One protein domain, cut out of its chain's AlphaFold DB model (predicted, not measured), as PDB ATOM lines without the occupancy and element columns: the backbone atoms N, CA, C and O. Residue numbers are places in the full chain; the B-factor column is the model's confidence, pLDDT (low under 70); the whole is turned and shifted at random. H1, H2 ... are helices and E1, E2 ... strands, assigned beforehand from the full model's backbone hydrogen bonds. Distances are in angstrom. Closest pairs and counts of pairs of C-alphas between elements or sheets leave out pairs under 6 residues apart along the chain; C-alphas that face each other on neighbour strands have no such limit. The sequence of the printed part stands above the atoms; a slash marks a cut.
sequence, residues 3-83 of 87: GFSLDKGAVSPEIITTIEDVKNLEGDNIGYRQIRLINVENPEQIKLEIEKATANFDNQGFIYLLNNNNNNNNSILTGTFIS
ATOM      1  N   GLY A   3      17.023 -37.541  -8.234       91.44
ATOM      2  CA  GLY A   3      18.038 -37.765  -7.212       91.44
ATOM      3  C   GLY A   3      19.140 -36.726  -7.317       91.44
ATOM      4  O   GLY A   3      19.442 -36.259  -8.413       91.44
ATOM      5  N   PHE A   4      19.745 -36.370  -6.189       91.12
ATOM      6  CA  PHE A   4      20.907 -35.481  -6.155       91.12
ATOM      7  C   PHE A   4      22.173 -36.269  -5.825       91.12
ATOM      8  O   PHE A   4      22.148 -37.117  -4.933       91.12
ATOM      9  N   SER A   5      23.281 -35.966  -6.500       90.69
ATOM     10  CA  SER A   5      24.613 -36.427  -6.099       90.69
ATOM     11  C   SER A   5      25.653 -35.322  -6.230       90.69
ATOM     12  O   SER A   5      25.458 -34.324  -6.926       90.69
ATOM     13  N   LEU A   6      26.799 -35.566  -5.600       88.12
ATOM     14  CA  LEU A   6      28.038 -34.867  -5.903       88.12
ATOM     15  C   LEU A   6      28.884 -35.706  -6.859       88.12
ATOM     16  O   LEU A   6      28.879 -36.938  -6.786       88.12
ATOM     17  N   ASP A   7      29.624 -35.031  -7.728       83.75
ATOM     18  CA  ASP A   7      30.710 -35.634  -8.481       83.75
ATOM     19  C   ASP A   7      31.877 -35.896  -7.538       83.75
ATOM     20  O   ASP A   7      32.563 -34.978  -7.095       83.75
ATOM     21  N   LYS A   8      32.057 -37.164  -7.181       80.31
ATOM     22  CA  LYS A   8      33.192 -37.633  -6.381       80.31
ATOM     23  C   LYS A   8      34.194 -38.422  -7.237       80.31
ATOM     24  O   LYS A   8      35.006 -39.158  -6.685       80.31
ATOM     25  N   GLY A   9      34.092 -38.361  -8.571       74.69
ATOM     26  CA  GLY A   9      34.916 -39.155  -9.492       74.69
ATOM     27  C   GLY A   9      34.636 -40.667  -9.470       74.69
ATOM     28  O   GLY A   9      35.446 -41.456  -9.958       74.69
ATOM     29  N   ALA A  10      33.514 -41.096  -8.888       74.94
ATOM     30  CA  ALA A  10      33.120 -42.501  -8.832       74.94
ATOM     31  C   ALA A  10      32.492 -42.971 -10.156       74.94
ATOM     32  O   ALA A  10      31.795 -42.219 -10.830       74.94
ATOM     33  N   VAL A  11      32.677 -44.255 -10.491       75.44
ATOM     34  CA  VAL A  11      32.087 -44.882 -11.697       75.44
ATOM     35  C   VAL A  11      30.555 -44.888 -11.643       75.44
ATOM     36  O   VAL A  11      29.894 -44.804 -12.675       75.44
ATOM     37  N   SER A  12      29.986 -44.970 -10.438       80.94
ATOM     38  CA  SER A  12      28.548 -44.888 -10.195       80.94
ATOM     39  C   SER A  12      28.245 -43.753  -9.216       80.94
ATOM     40  O   SER A  12      28.828 -43.742  -8.127       80.94
ATOM     41  N   PRO A  13      27.332 -42.830  -9.551       85.69
ATOM     42  CA  PRO A  13      26.952 -41.752  -8.649       85.69
ATOM     43  C   PRO A  13      26.197 -42.286  -7.424       85.69
ATOM     44  O   PRO A  13      25.320 -43.145  -7.527       85.69
ATOM     45  N   GLU A  14      26.540 -41.746  -6.261       89.00
ATOM     46  CA  GLU A  14      25.873 -42.012  -4.988       89.00
ATOM     47  C   GLU A  14      24.721 -41.015  -4.815       89.00
ATOM     48  O   GLU A  14      24.955 -39.815  -4.665       89.00
ATOM     49  N   ILE A  15      23.474 -41.494  -4.851       89.38
ATOM     50  CA  ILE A  15      22.311 -40.632  -4.621       89.38
ATOM     51  C   ILE A  15      22.260 -40.252  -3.139       89.38
ATOM     52  O   ILE A  15      22.002 -41.090  -2.281       89.38
ATOM     53  N   ILE A  16      22.505 -38.974  -2.859       89.31
ATOM     54  CA  ILE A  16      22.513 -38.390  -1.513       89.31
ATOM     55  C   ILE A  16      21.084 -38.228  -0.991       89.31
ATOM     56  O   ILE A  16      20.841 -38.348   0.206       89.31
ATOM     57  N   THR A  17      20.144 -37.931  -1.888       90.81
ATOM     58  CA  THR A  17      18.737 -37.725  -1.550       90.81
ATOM     59  C   THR A  17      17.824 -37.945  -2.756       90.81
ATOM     60  O   THR A  17      18.273 -37.872  -3.908       90.81
ATOM     61  N   THR A  18      16.535 -38.141  -2.495       91.94
ATOM     62  CA  THR A  18      15.483 -38.098  -3.504       91.94
ATOM     63  C   THR A  18      14.727 -36.766  -3.488       91.94
ATOM     64  O   THR A  18      14.613 -36.069  -2.480       91.94
ATOM     65  N   ILE A  19      14.248 -36.368  -4.661       91.94
ATOM     66  CA  ILE A  19      13.508 -35.129  -4.893       91.94
ATOM     67  C   ILE A  19      12.282 -35.506  -5.718       91.94
ATOM     68  O   ILE A  19      12.418 -36.120  -6.779       91.94
ATOM     69  N   GLU A  20      11.079 -35.168  -5.268       91.31
ATOM     70  CA  GLU A  20       9.879 -35.568  -6.011       91.31
ATOM     71  C   GLU A  20       9.795 -34.869  -7.371       91.31
ATOM     72  O   GLU A  20       9.578 -35.532  -8.392       91.31
ATOM     73  N   ASP A  21      10.020 -33.551  -7.382       89.62
ATOM     74  CA  ASP A  21       9.874 -32.709  -8.569       89.62
ATOM     75  C   ASP A  21      10.933 -31.592  -8.641       89.62
ATOM     76  O   ASP A  21      11.407 -31.073  -7.626       89.62
ATOM     77  N   VAL A  22      11.298 -31.217  -9.867       87.69
ATOM     78  CA  VAL A  22      12.283 -30.175 -10.179       87.69
ATOM     79  C   VAL A  22      11.676 -29.241 -11.218       87.69
ATOM     80  O   VAL A  22      11.421 -29.636 -12.354       87.69
ATOM     81  N   LYS A  23      11.458 -27.980 -10.837       87.31
ATOM     82  CA  LYS A  23      10.855 -26.966 -11.711       87.31
ATOM     83  C   LYS A  23      11.870 -25.921 -12.131       87.31
ATOM     84  O   LYS A  23      12.555 -25.353 -11.285       87.31
ATOM     85  N   ASN A  24      11.905 -25.607 -13.418       84.44
ATOM     86  CA  ASN A  24      12.645 -24.452 -13.911       84.44
ATOM     87  C   ASN A  24      11.965 -23.164 -13.426       84.44
ATOM     88  O   ASN A  24      10.738 -23.055 -13.474       84.44
ATOM     89  N   LEU A  25      12.760 -22.216 -12.937       81.62
ATOM     90  CA  LEU A  25      12.291 -20.905 -12.482       81.62
ATOM     91  C   LEU A  25      12.538 -19.791 -13.510       81.62
ATOM     92  O   LEU A  25      11.973 -18.710 -13.364       81.62
ATOM     93  N   GLU A  26      13.355 -20.039 -14.535       72.38
ATOM     94  CA  GLU A  26      13.672 -19.055 -15.577       72.38
ATOM     95  C   GLU A  26      12.747 -19.121 -16.802       72.38
ATOM     96  O   GLU A  26      12.185 -20.169 -17.121       72.38
ATOM     97  N   GLY A  27      12.636 -17.981 -17.501       67.31
ATOM     98  CA  GLY A  27      12.214 -17.902 -18.908       67.31
ATOM     99  C   GLY A  27      13.384 -18.184 -19.867       67.31
ATOM    100  O   GLY A  27      14.426 -18.624 -19.404       67.31
ATOM    101  N   ASP A  28      13.229 -17.919 -21.172       60.91
ATOM    102  CA  ASP A  28      14.100 -18.329 -22.309       60.91
ATOM    103  C   ASP A  28      15.595 -17.888 -22.294       60.91
ATOM    104  O   ASP A  28      16.223 -17.739 -23.345       60.91
ATOM    105  N   ASN A  29      16.214 -17.662 -21.138       60.94
ATOM    106  CA  ASN A  29      17.618 -17.297 -21.022       60.94
ATOM    107  C   ASN A  29      18.528 -18.533 -21.148       60.94
ATOM    108  O   ASN A  29      18.298 -19.579 -20.544       60.94
ATOM    109  N   ILE A  30      19.568 -18.423 -21.980       63.59
ATOM    110  CA  ILE A  30      20.383 -19.569 -22.433       63.59
ATOM    111  C   ILE A  30      21.647 -19.754 -21.563       63.59
ATOM    112  O   ILE A  30      22.304 -20.789 -21.632       63.59
ATOM    113  N   GLY A  31      22.001 -18.758 -20.740       68.62
ATOM    114  CA  GLY A  31      23.297 -18.699 -20.043       68.62
ATOM    115  C   GLY A  31      23.378 -19.453 -18.712       68.62
ATOM    116  O   GLY A  31      24.430 -19.996 -18.385       68.62
ATOM    117  N   TYR A  32      22.294 -19.497 -17.942       68.81
ATOM    118  CA  TYR A  32      22.195 -20.248 -16.690       68.81
ATOM    119  C   TYR A  32      20.744 -20.702 -16.496       68.81
ATOM    120  O   TYR A  32      19.862 -20.274 -17.230       68.81
ATOM    121  N   ARG A  33      20.510 -21.662 -15.595       74.06
ATOM    122  CA  ARG A  33      19.160 -22.134 -15.266       74.06
ATOM    123  C   ARG A  33      18.985 -22.197 -13.763       74.06
ATOM    124  O   ARG A  33      19.585 -23.038 -13.097       74.06
ATOM    125  N   GLN A  34      18.106 -21.360 -13.241       81.12
ATOM    126  CA  GLN A  34      17.620 -21.462 -11.881       81.12
ATOM    127  C   GLN A  34      16.515 -22.520 -11.800       81.12
ATOM    128  O   GLN A  34      15.560 -22.519 -12.581       81.12
ATOM    129  N   ILE A  35      16.626 -23.412 -10.821       83.31
ATOM    130  CA  ILE A  35      15.653 -24.478 -10.568       83.31
ATOM    131  C   ILE A  35      15.134 -24.416  -9.131       83.31
ATOM    132  O   ILE A  35      15.814 -23.943  -8.221       83.31
ATOM    133  N   ARG A  36      13.922 -24.930  -8.923       88.38
ATOM    134  CA  ARG A  36      13.319 -25.181  -7.615       88.38
ATOM    135  C   ARG A  36      13.156 -26.677  -7.417       88.38
ATOM    136  O   ARG A  36      12.498 -27.334  -8.220       88.38
ATOM    137  N   LEU A  37      13.706 -27.176  -6.318       90.06
ATOM    138  CA  LEU A  37      13.496 -28.544  -5.853       90.06
ATOM    139  C   LEU A  37      12.249 -28.580  -4.963       90.06
ATOM    140  O   LEU A  37      12.059 -27.683  -4.137       90.06
ATOM    141  N   ILE A  38      11.385 -29.576  -5.144       91.50
ATOM    142  CA  ILE A  38      10.102 -29.705  -4.440       91.50
ATOM    143  C   ILE A  38      10.064 -31.054  -3.729       91.50
ATOM    144  O   ILE A  38      10.455 -32.062  -4.315       91.50
ATOM    145  N   ASN A  39       9.579 -31.050  -2.482       91.75
ATOM    146  CA  ASN A  39       9.477 -32.232  -1.617       91.75
ATOM    147  C   ASN A  39      10.790 -33.021  -1.597       91.75
ATOM    148  O   ASN A  39      10.885 -34.182  -1.979       91.75
ATOM    149  N   VAL A  40      11.830 -32.294  -1.216       89.31
ATOM    150  CA  VAL A  40      13.184 -32.800  -1.080       89.31
ATOM    151  C   VAL A  40      13.273 -33.639   0.185       89.31
ATOM    152  O   VAL A  40      12.942 -33.155   1.269       89.31
ATOM    153  N   GLU A  41      13.759 -34.868   0.064       92.25
ATOM    154  CA  GLU A  41      14.068 -35.692   1.223       92.25
ATOM    155  C   GLU A  41      15.303 -35.128   1.946       92.25
ATOM    156  O   GLU A  41      16.308 -34.774   1.330       92.25
ATOM    157  N   ASN A  42      15.226 -34.989   3.268       90.50
ATOM    158  CA  ASN A  42      16.321 -34.483   4.102       90.50
ATOM    159  C   ASN A  42      17.046 -33.226   3.536       90.50
ATOM    160  O   ASN A  42      18.239 -33.273   3.219       90.50
ATOM    161  N   PRO A  43      16.351 -32.079   3.396       89.94
ATOM    162  CA  PRO A  43      16.903 -30.889   2.738       89.94
ATOM    163  C   PRO A  43      18.163 -30.330   3.423       89.94
ATOM    164  O   PRO A  43      19.019 -29.753   2.751       89.94
ATOM    165  N   GLU A  44      18.320 -30.541   4.733       90.69
ATOM    166  CA  GLU A  44      19.519 -30.136   5.481       90.69
ATOM    167  C   GLU A  44      20.773 -30.892   5.023       90.69
ATOM    168  O   GLU A  44      21.851 -30.306   4.928       90.69
ATOM    169  N   GLN A  45      20.643 -32.174   4.670       88.06
ATOM    170  CA  GLN A  45      21.760 -32.959   4.147       88.06
ATOM    171  C   GLN A  45      22.227 -32.424   2.793       88.06
ATOM    172  O   GLN A  45      23.428 -32.288   2.577       88.06
ATOM    173  N   ILE A  46      21.302 -32.048   1.902       86.69
ATOM    174  CA  ILE A  46      21.673 -31.409   0.630       86.69
ATOM    175  C   ILE A  46      22.405 -30.107   0.871       86.69
ATOM    176  O   ILE A  46      23.442 -29.874   0.257       86.69
ATOM    177  N   LYS A  47      21.866 -29.257   1.745       87.50
ATOM    178  CA  LYS A  47      22.469 -27.962   2.044       87.50
ATOM    179  C   LYS A  47      23.901 -28.135   2.547       87.50
ATOM    180  O   LYS A  47      24.804 -27.493   2.020       87.50
ATOM    181  N   LEU A  48      24.116 -29.059   3.481       87.94
ATOM    182  CA  LEU A  48      25.439 -29.387   4.003       87.94
ATOM    183  C   LEU A  48      26.391 -29.898   2.910       87.94
ATOM    184  O   LEU A  48      27.544 -29.474   2.844       87.94
ATOM    185  N   GLU A  49      25.937 -30.817   2.058       84.94
ATOM    186  CA  GLU A  49      26.763 -31.372   0.980       84.94
ATOM    187  C   GLU A  49      27.089 -30.318  -0.089       84.94
ATOM    188  O   GLU A  49      28.225 -30.254  -0.550       84.94
ATOM    189  N   ILE A  50      26.151 -29.421  -0.411       83.56
ATOM    190  CA  ILE A  50      26.383 -28.246  -1.265       83.56
ATOM    191  C   ILE A  50      27.412 -27.302  -0.635       83.56
ATOM    192  O   ILE A  50      28.347 -26.874  -1.311       83.56
ATOM    193  N   GLU A  51      27.287 -26.981   0.652       84.62
ATOM    194  CA  GLU A  51      28.234 -26.106   1.353       84.62
ATOM    195  C   GLU A  51      29.653 -26.694   1.323       84.62
ATOM    196  O   GLU A  51      30.596 -26.003   0.925       84.62
ATOM    197  N   LYS A  52      29.803 -27.989   1.629       80.44
ATOM    198  CA  LYS A  52      31.084 -28.713   1.513       80.44
ATOM    199  C   LYS A  52      31.621 -28.706   0.085       80.44
ATOM    200  O   LYS A  52      32.818 -28.521  -0.120       80.44
ATOM    201  N   ALA A  53      30.745 -28.912  -0.893       78.56
ATOM    202  CA  ALA A  53      31.109 -28.950  -2.298       78.56
ATOM    203  C   ALA A  53      31.596 -27.585  -2.798       78.56
ATOM    204  O   ALA A  53      32.633 -27.496  -3.433       78.56
ATOM    205  N   THR A  54      30.942 -26.489  -2.417       76.62
ATOM    206  CA  THR A  54      31.413 -25.141  -2.784       76.62
ATOM    207  C   THR A  54      32.719 -24.735  -2.102       76.62
ATOM    208  O   THR A  54      33.386 -23.810  -2.567       76.62
ATOM    209  N   ALA A  55      33.083 -25.369  -0.984       74.94
ATOM    210  CA  ALA A  55      34.358 -25.128  -0.314       74.94
ATOM    211  C   ALA A  55      35.543 -25.772  -1.054       74.94
ATOM    212  O   ALA A  55      36.646 -25.233  -1.005       74.94
ATOM    213  N   ASN A  56      35.301 -26.869  -1.777       67.38
ATOM    214  CA  ASN A  56      36.296 -27.609  -2.546       67.38
ATOM    215  C   ASN A  56      35.898 -27.559  -4.027       67.38
ATOM    216  O   ASN A  56      35.021 -28.311  -4.433       67.38
ATOM    217  N   PHE A  57      36.529 -26.692  -4.828       64.81
ATOM    218  CA  PHE A  57      36.197 -26.410  -6.243       64.81
ATOM    219  C   PHE A  57      36.013 -27.637  -7.169       64.81
ATOM    220  O   PHE A  57      35.515 -27.488  -8.285       64.81
ATOM    221  N   ASP A  58      36.387 -28.827  -6.709       66.00
ATOM    222  CA  ASP A  58      36.336 -30.094  -7.432       66.00
ATOM    223  C   ASP A  58      35.001 -30.848  -7.292       66.00
ATOM    224  O   ASP A  58      34.727 -31.750  -8.078       66.00
ATOM    225  N   ASN A  59      34.139 -30.480  -6.338       67.88
ATOM    226  CA  ASN A  59      32.881 -31.190  -6.102       67.88
ATOM    227  C   ASN A  59      31.724 -30.468  -6.794       67.88
ATOM    228  O   ASN A  59      31.153 -29.511  -6.269       67.88
ATOM    229  N   GLN A  60      31.358 -30.932  -7.982       78.88
ATOM    230  CA  GLN A  60      30.227 -30.379  -8.721       78.88
ATOM    231  C   GLN A  60      28.939 -31.171  -8.437       78.88
ATOM    232  O   GLN A  60      28.991 -32.328  -8.026       78.88
ATOM    233  N   GLY A  61      27.771 -30.546  -8.599       86.75
ATOM    234  CA  GLY A  61      26.483 -31.172  -8.295       86.75
ATOM    235  C   GLY A  61      25.808 -31.759  -9.531       86.75
ATOM    236  O   GLY A  61      25.951 -31.236 -10.636       86.75
ATOM    237  N   PHE A  62      25.011 -32.806  -9.343       89.19
ATOM    238  CA  PHE A  62      24.174 -33.388 -10.391       89.19
ATOM    239  C   PHE A  62      22.750 -33.625  -9.896       89.19
ATOM    240  O   PHE A  62      22.535 -34.077  -8.770       89.19
ATOM    241  N   ILE A  63      21.776 -33.373 -10.773       90.19
ATOM    242  CA  ILE A  63      20.402 -33.856 -10.615       90.19
ATOM    243  C   ILE A  63      20.140 -34.937 -11.650       90.19
ATOM    244  O   ILE A  63      20.227 -34.694 -12.853       90.19
ATOM    245  N   TYR A  64      19.768 -36.117 -11.177       91.62
ATOM    246  CA  TYR A  64      19.398 -37.252 -12.005       91.62
ATOM    247  C   TYR A  64      17.895 -37.416 -12.070       91.62
ATOM    248  O   TYR A  64      17.216 -37.364 -11.050       91.62
ATOM    249  N   LEU A  65      17.378 -37.695 -13.261       91.75
ATOM    250  CA  LEU A  65      16.051 -38.270 -13.410       91.75
ATOM    251  C   LEU A  65      16.136 -39.765 -13.090       91.75
ATOM    252  O   LEU A  65      16.914 -40.494 -13.712       91.75
ATOM    253  N   LEU A  66      15.331 -40.216 -12.134       90.38
ATOM    254  CA  LEU A  66      15.298 -41.604 -11.691       90.38
ATOM    255  C   LEU A  66      14.124 -42.339 -12.339       90.38
ATOM    256  O   LEU A  66      13.014 -41.809 -12.438       90.38
ATOM    257  N   ASN A  67      14.359 -43.584 -12.744       85.69
ATOM    258  CA  ASN A  67      13.297 -44.481 -13.165       85.69
ATOM    259  C   ASN A  67      12.540 -44.980 -11.932       85.69
ATOM    260  O   ASN A  67      13.084 -45.748 -11.140       85.69
ATOM    261  N   ASN A  68      11.285 -44.564 -11.781       70.75
ATOM    262  CA  ASN A  68      10.436 -44.962 -10.661       70.75
ATOM    263  C   ASN A  68       9.747 -46.312 -10.926       70.75
ATOM    264  O   ASN A  68       8.524 -46.423 -10.854       70.75
ATOM    265  N   ASN A  69      10.517 -47.334 -11.304       58.97
ATOM    266  CA  ASN A  69       9.996 -48.695 -11.340       58.97
ATOM    267  C   ASN A  69      10.018 -49.235  -9.908       58.97
ATOM    268  O   ASN A  69      11.074 -49.247  -9.286       58.97
ATOM    269  N   ASN A  70       8.858 -49.689  -9.422       53.03
ATOM    270  CA  ASN A  70       8.513 -50.103  -8.047       53.03
ATOM    271  C   ASN A  70       9.402 -51.184  -7.374       53.03
ATOM    272  O   ASN A  70       9.006 -51.767  -6.370       53.03
ATOM    273  N   ASN A  71      10.588 -51.480  -7.901       49.16
ATOM    274  CA  ASN A  71      11.514 -52.495  -7.418       49.16
ATOM    275  C   ASN A  71      12.815 -51.854  -6.915       49.16
ATOM    276  O   ASN A  71      13.849 -52.093  -7.526       49.16
ATOM    277  N   ASN A  72      12.753 -51.044  -5.846       52.72
ATOM    278  CA  ASN A  72      13.838 -50.596  -4.937       52.72
ATOM    279  C   ASN A  72      15.193 -50.110  -5.507       52.72
ATOM    280  O   ASN A  72      16.055 -49.687  -4.743       52.72
ATOM    281  N   ASN A  73      15.379 -50.102  -6.821       57.28
ATOM    282  CA  ASN A  73      16.597 -49.749  -7.521       57.28
ATOM    283  C   ASN A  73      16.225 -48.634  -8.489       57.28
ATOM    284  O   ASN A  73      15.912 -48.872  -9.658       57.28
ATOM    285  N   ASN A  74      16.232 -47.410  -7.971       68.50
ATOM    286  CA  ASN A  74      16.066 -46.206  -8.768       68.50
ATOM    287  C   ASN A  74      17.222 -46.113  -9.770       68.50
ATOM    288  O   ASN A  74      18.303 -45.619  -9.449       68.50
ATOM    289  N   SER A  75      17.022 -46.623 -10.983       82.81
ATOM    290  CA  SER A  75      18.038 -46.547 -12.030       82.81
ATOM    291  C   SER A  75      18.081 -45.128 -12.591       82.81
ATOM    292  O   SER A  75      17.036 -44.541 -12.883       82.81
ATOM    293  N   ILE A  76      19.277 -44.589 -12.791       87.25
ATOM    294  CA  ILE A  76      19.457 -43.264 -13.384       87.25
ATOM    295  C   ILE A  76      19.138 -43.326 -14.879       87.25
ATOM    296  O   ILE A  76      19.711 -44.137 -15.602       87.25
ATOM    297  N   LEU A  77      18.221 -42.469 -15.334       86.25
ATOM    298  CA  LEU A  77      17.857 -42.337 -16.748       86.25
ATOM    299  C   LEU A  77      18.722 -41.295 -17.456       86.25
ATOM    300  O   LEU A  77      19.198 -41.516 -18.564       86.25
ATOM    301  N   THR A  78      18.906 -40.141 -16.820       87.25
ATOM    302  CA  THR A  78      19.725 -39.036 -17.324       87.25
ATOM    303  C   THR A  78      20.143 -38.135 -16.169       87.25
ATOM    304  O   THR A  78      19.488 -38.134 -15.126       87.25
ATOM    305  N   GLY A  79      21.227 -37.383 -16.346       87.12
ATOM    306  CA  GLY A  79      21.750 -36.426 -15.378       87.12
ATOM    307  C   GLY A  79      21.890 -35.039 -15.984       87.12
ATOM    308  O   GLY A  79      22.289 -34.891 -17.136       87.12
ATOM    309  N   THR A  80      21.570 -34.019 -15.197       86.25
ATOM    310  CA  THR A  80      21.866 -32.623 -15.503       86.25
ATOM    311  C   THR A  80      22.907 -32.114 -14.530       86.25
ATOM    312  O   THR A  80      22.761 -32.230 -13.313       86.25
ATOM    313  N   PHE A  81      23.955 -31.549 -15.107       83.56
ATOM    314  CA  PHE A  81      25.023 -30.894 -14.389       83.56
ATOM    315  C   PHE A  81      24.548 -29.599 -13.722       83.56
ATOM    316  O   PHE A  81      23.849 -28.803 -14.352       83.56
ATOM    317  N   ILE A  82      24.971 -29.365 -12.481       78.94
ATOM    318  CA  ILE A  82      24.722 -28.124 -11.750       78.94
ATOM    319  C   ILE A  82      26.046 -27.580 -11.225       78.94
ATOM    320  O   ILE A  82      26.649 -28.114 -10.292       78.94
ATOM    321  N   SER A  83      26.467 -26.456 -11.808       72.69
ATOM    322  CA  SER A  83      27.521 -25.633 -11.228       72.69
ATOM    323  C   SER A  83      26.926 -24.763 -10.131       72.69
ATOM    324  O   SER A  83      25.947 -24.052 -10.353       72.69
TER     325      SER A  83
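What this domain is: This is residues 3 to 83 of the 87 residues of an uncharacterized protein of Chryseobacterium aquaticum (UniProt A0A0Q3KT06). This is one strongly twisted sheet of five strands, E3 E2 E1 E4 E5 from edge to edge, with a single helix, H1, covering part of one face and no named helix on the other. The links of the hairpins E2 and E3 and E4 and E5 lie toward opposite ends of the longest axis. The printed part has 81 residues, with named elements in the order E1 E2 E3 H1 E4 E5; the sheet is antiparallel throughout and the class is mixed, helices and strands. The whole is compact and rounded, with a radius of gyration of the C-alphas of 13.1 A and spans of 37 by 30 by 24 A.

How they stand to each other: Begin at E1, residues 3 to 6, an inner strand. Beside it is E4, residues 61 to 67, antiparallel at 148 degrees; look for N 3 and O 64, 2.8 A apart and within hydrogen-bond range. E4 and E5, residues 75 to 82, form a hairpin at 154 degrees, where N 63 and O 80 are 3.0 A apart. On the other side of E1 is E2, residues 17 to 24, in a hairpin with it; N 4 and O 17 are 3.1 A apart. E2 bends by 72 degrees at residue 20, and its pairing is staggered: residues 17 to 18 pair with E1, residues 19 to 24 with E3, residues 35 to 40. In the hairpin of E2 and E3, N 36 and O 23 are 2.8 A apart. E1, E2 and E3 make a meander, each strand the antiparallel neighbour of the one before. H1, residues 43 to 55, is on the sheet at a height of 9.2 A, making two layers, a helix on one face of a sheet. It runs along the strands, at 19 degrees to E4 on the local plane. The closest C-alphas of H1 and E1 are those of Ala 53 and Leu 6, 7.6 A apart. In H1 every O i to N i+4 pair is within hydrogen-bond range. E3 and E5, the edge strands, are apart.

Where its parts are: Find C-alpha 3 at (18.038, -37.765, -7.212), where E1 begins; it spans 10.5 A. E2 spans 19.1 A and E3 12.9 A. From C-alpha 43 at (16.903, -30.889, 2.738), H1 runs 18.6 A to C-alpha 55. E4 spans 19.4 A, and E5 runs 19.6 A to C-alpha 82 at (24.722, -28.124, -11.750), with a bend of 62 degrees at residue 78.

The domain as a whole: The C-alphas farthest apart are those of Asn 29 and Asn 71, 38.2 A. The printed part has no cut and no long link. Look for pLDDT under 70 at residues 27 to 32, 56 to 59 and 69 to 74; the mean of the printed part is 80.8.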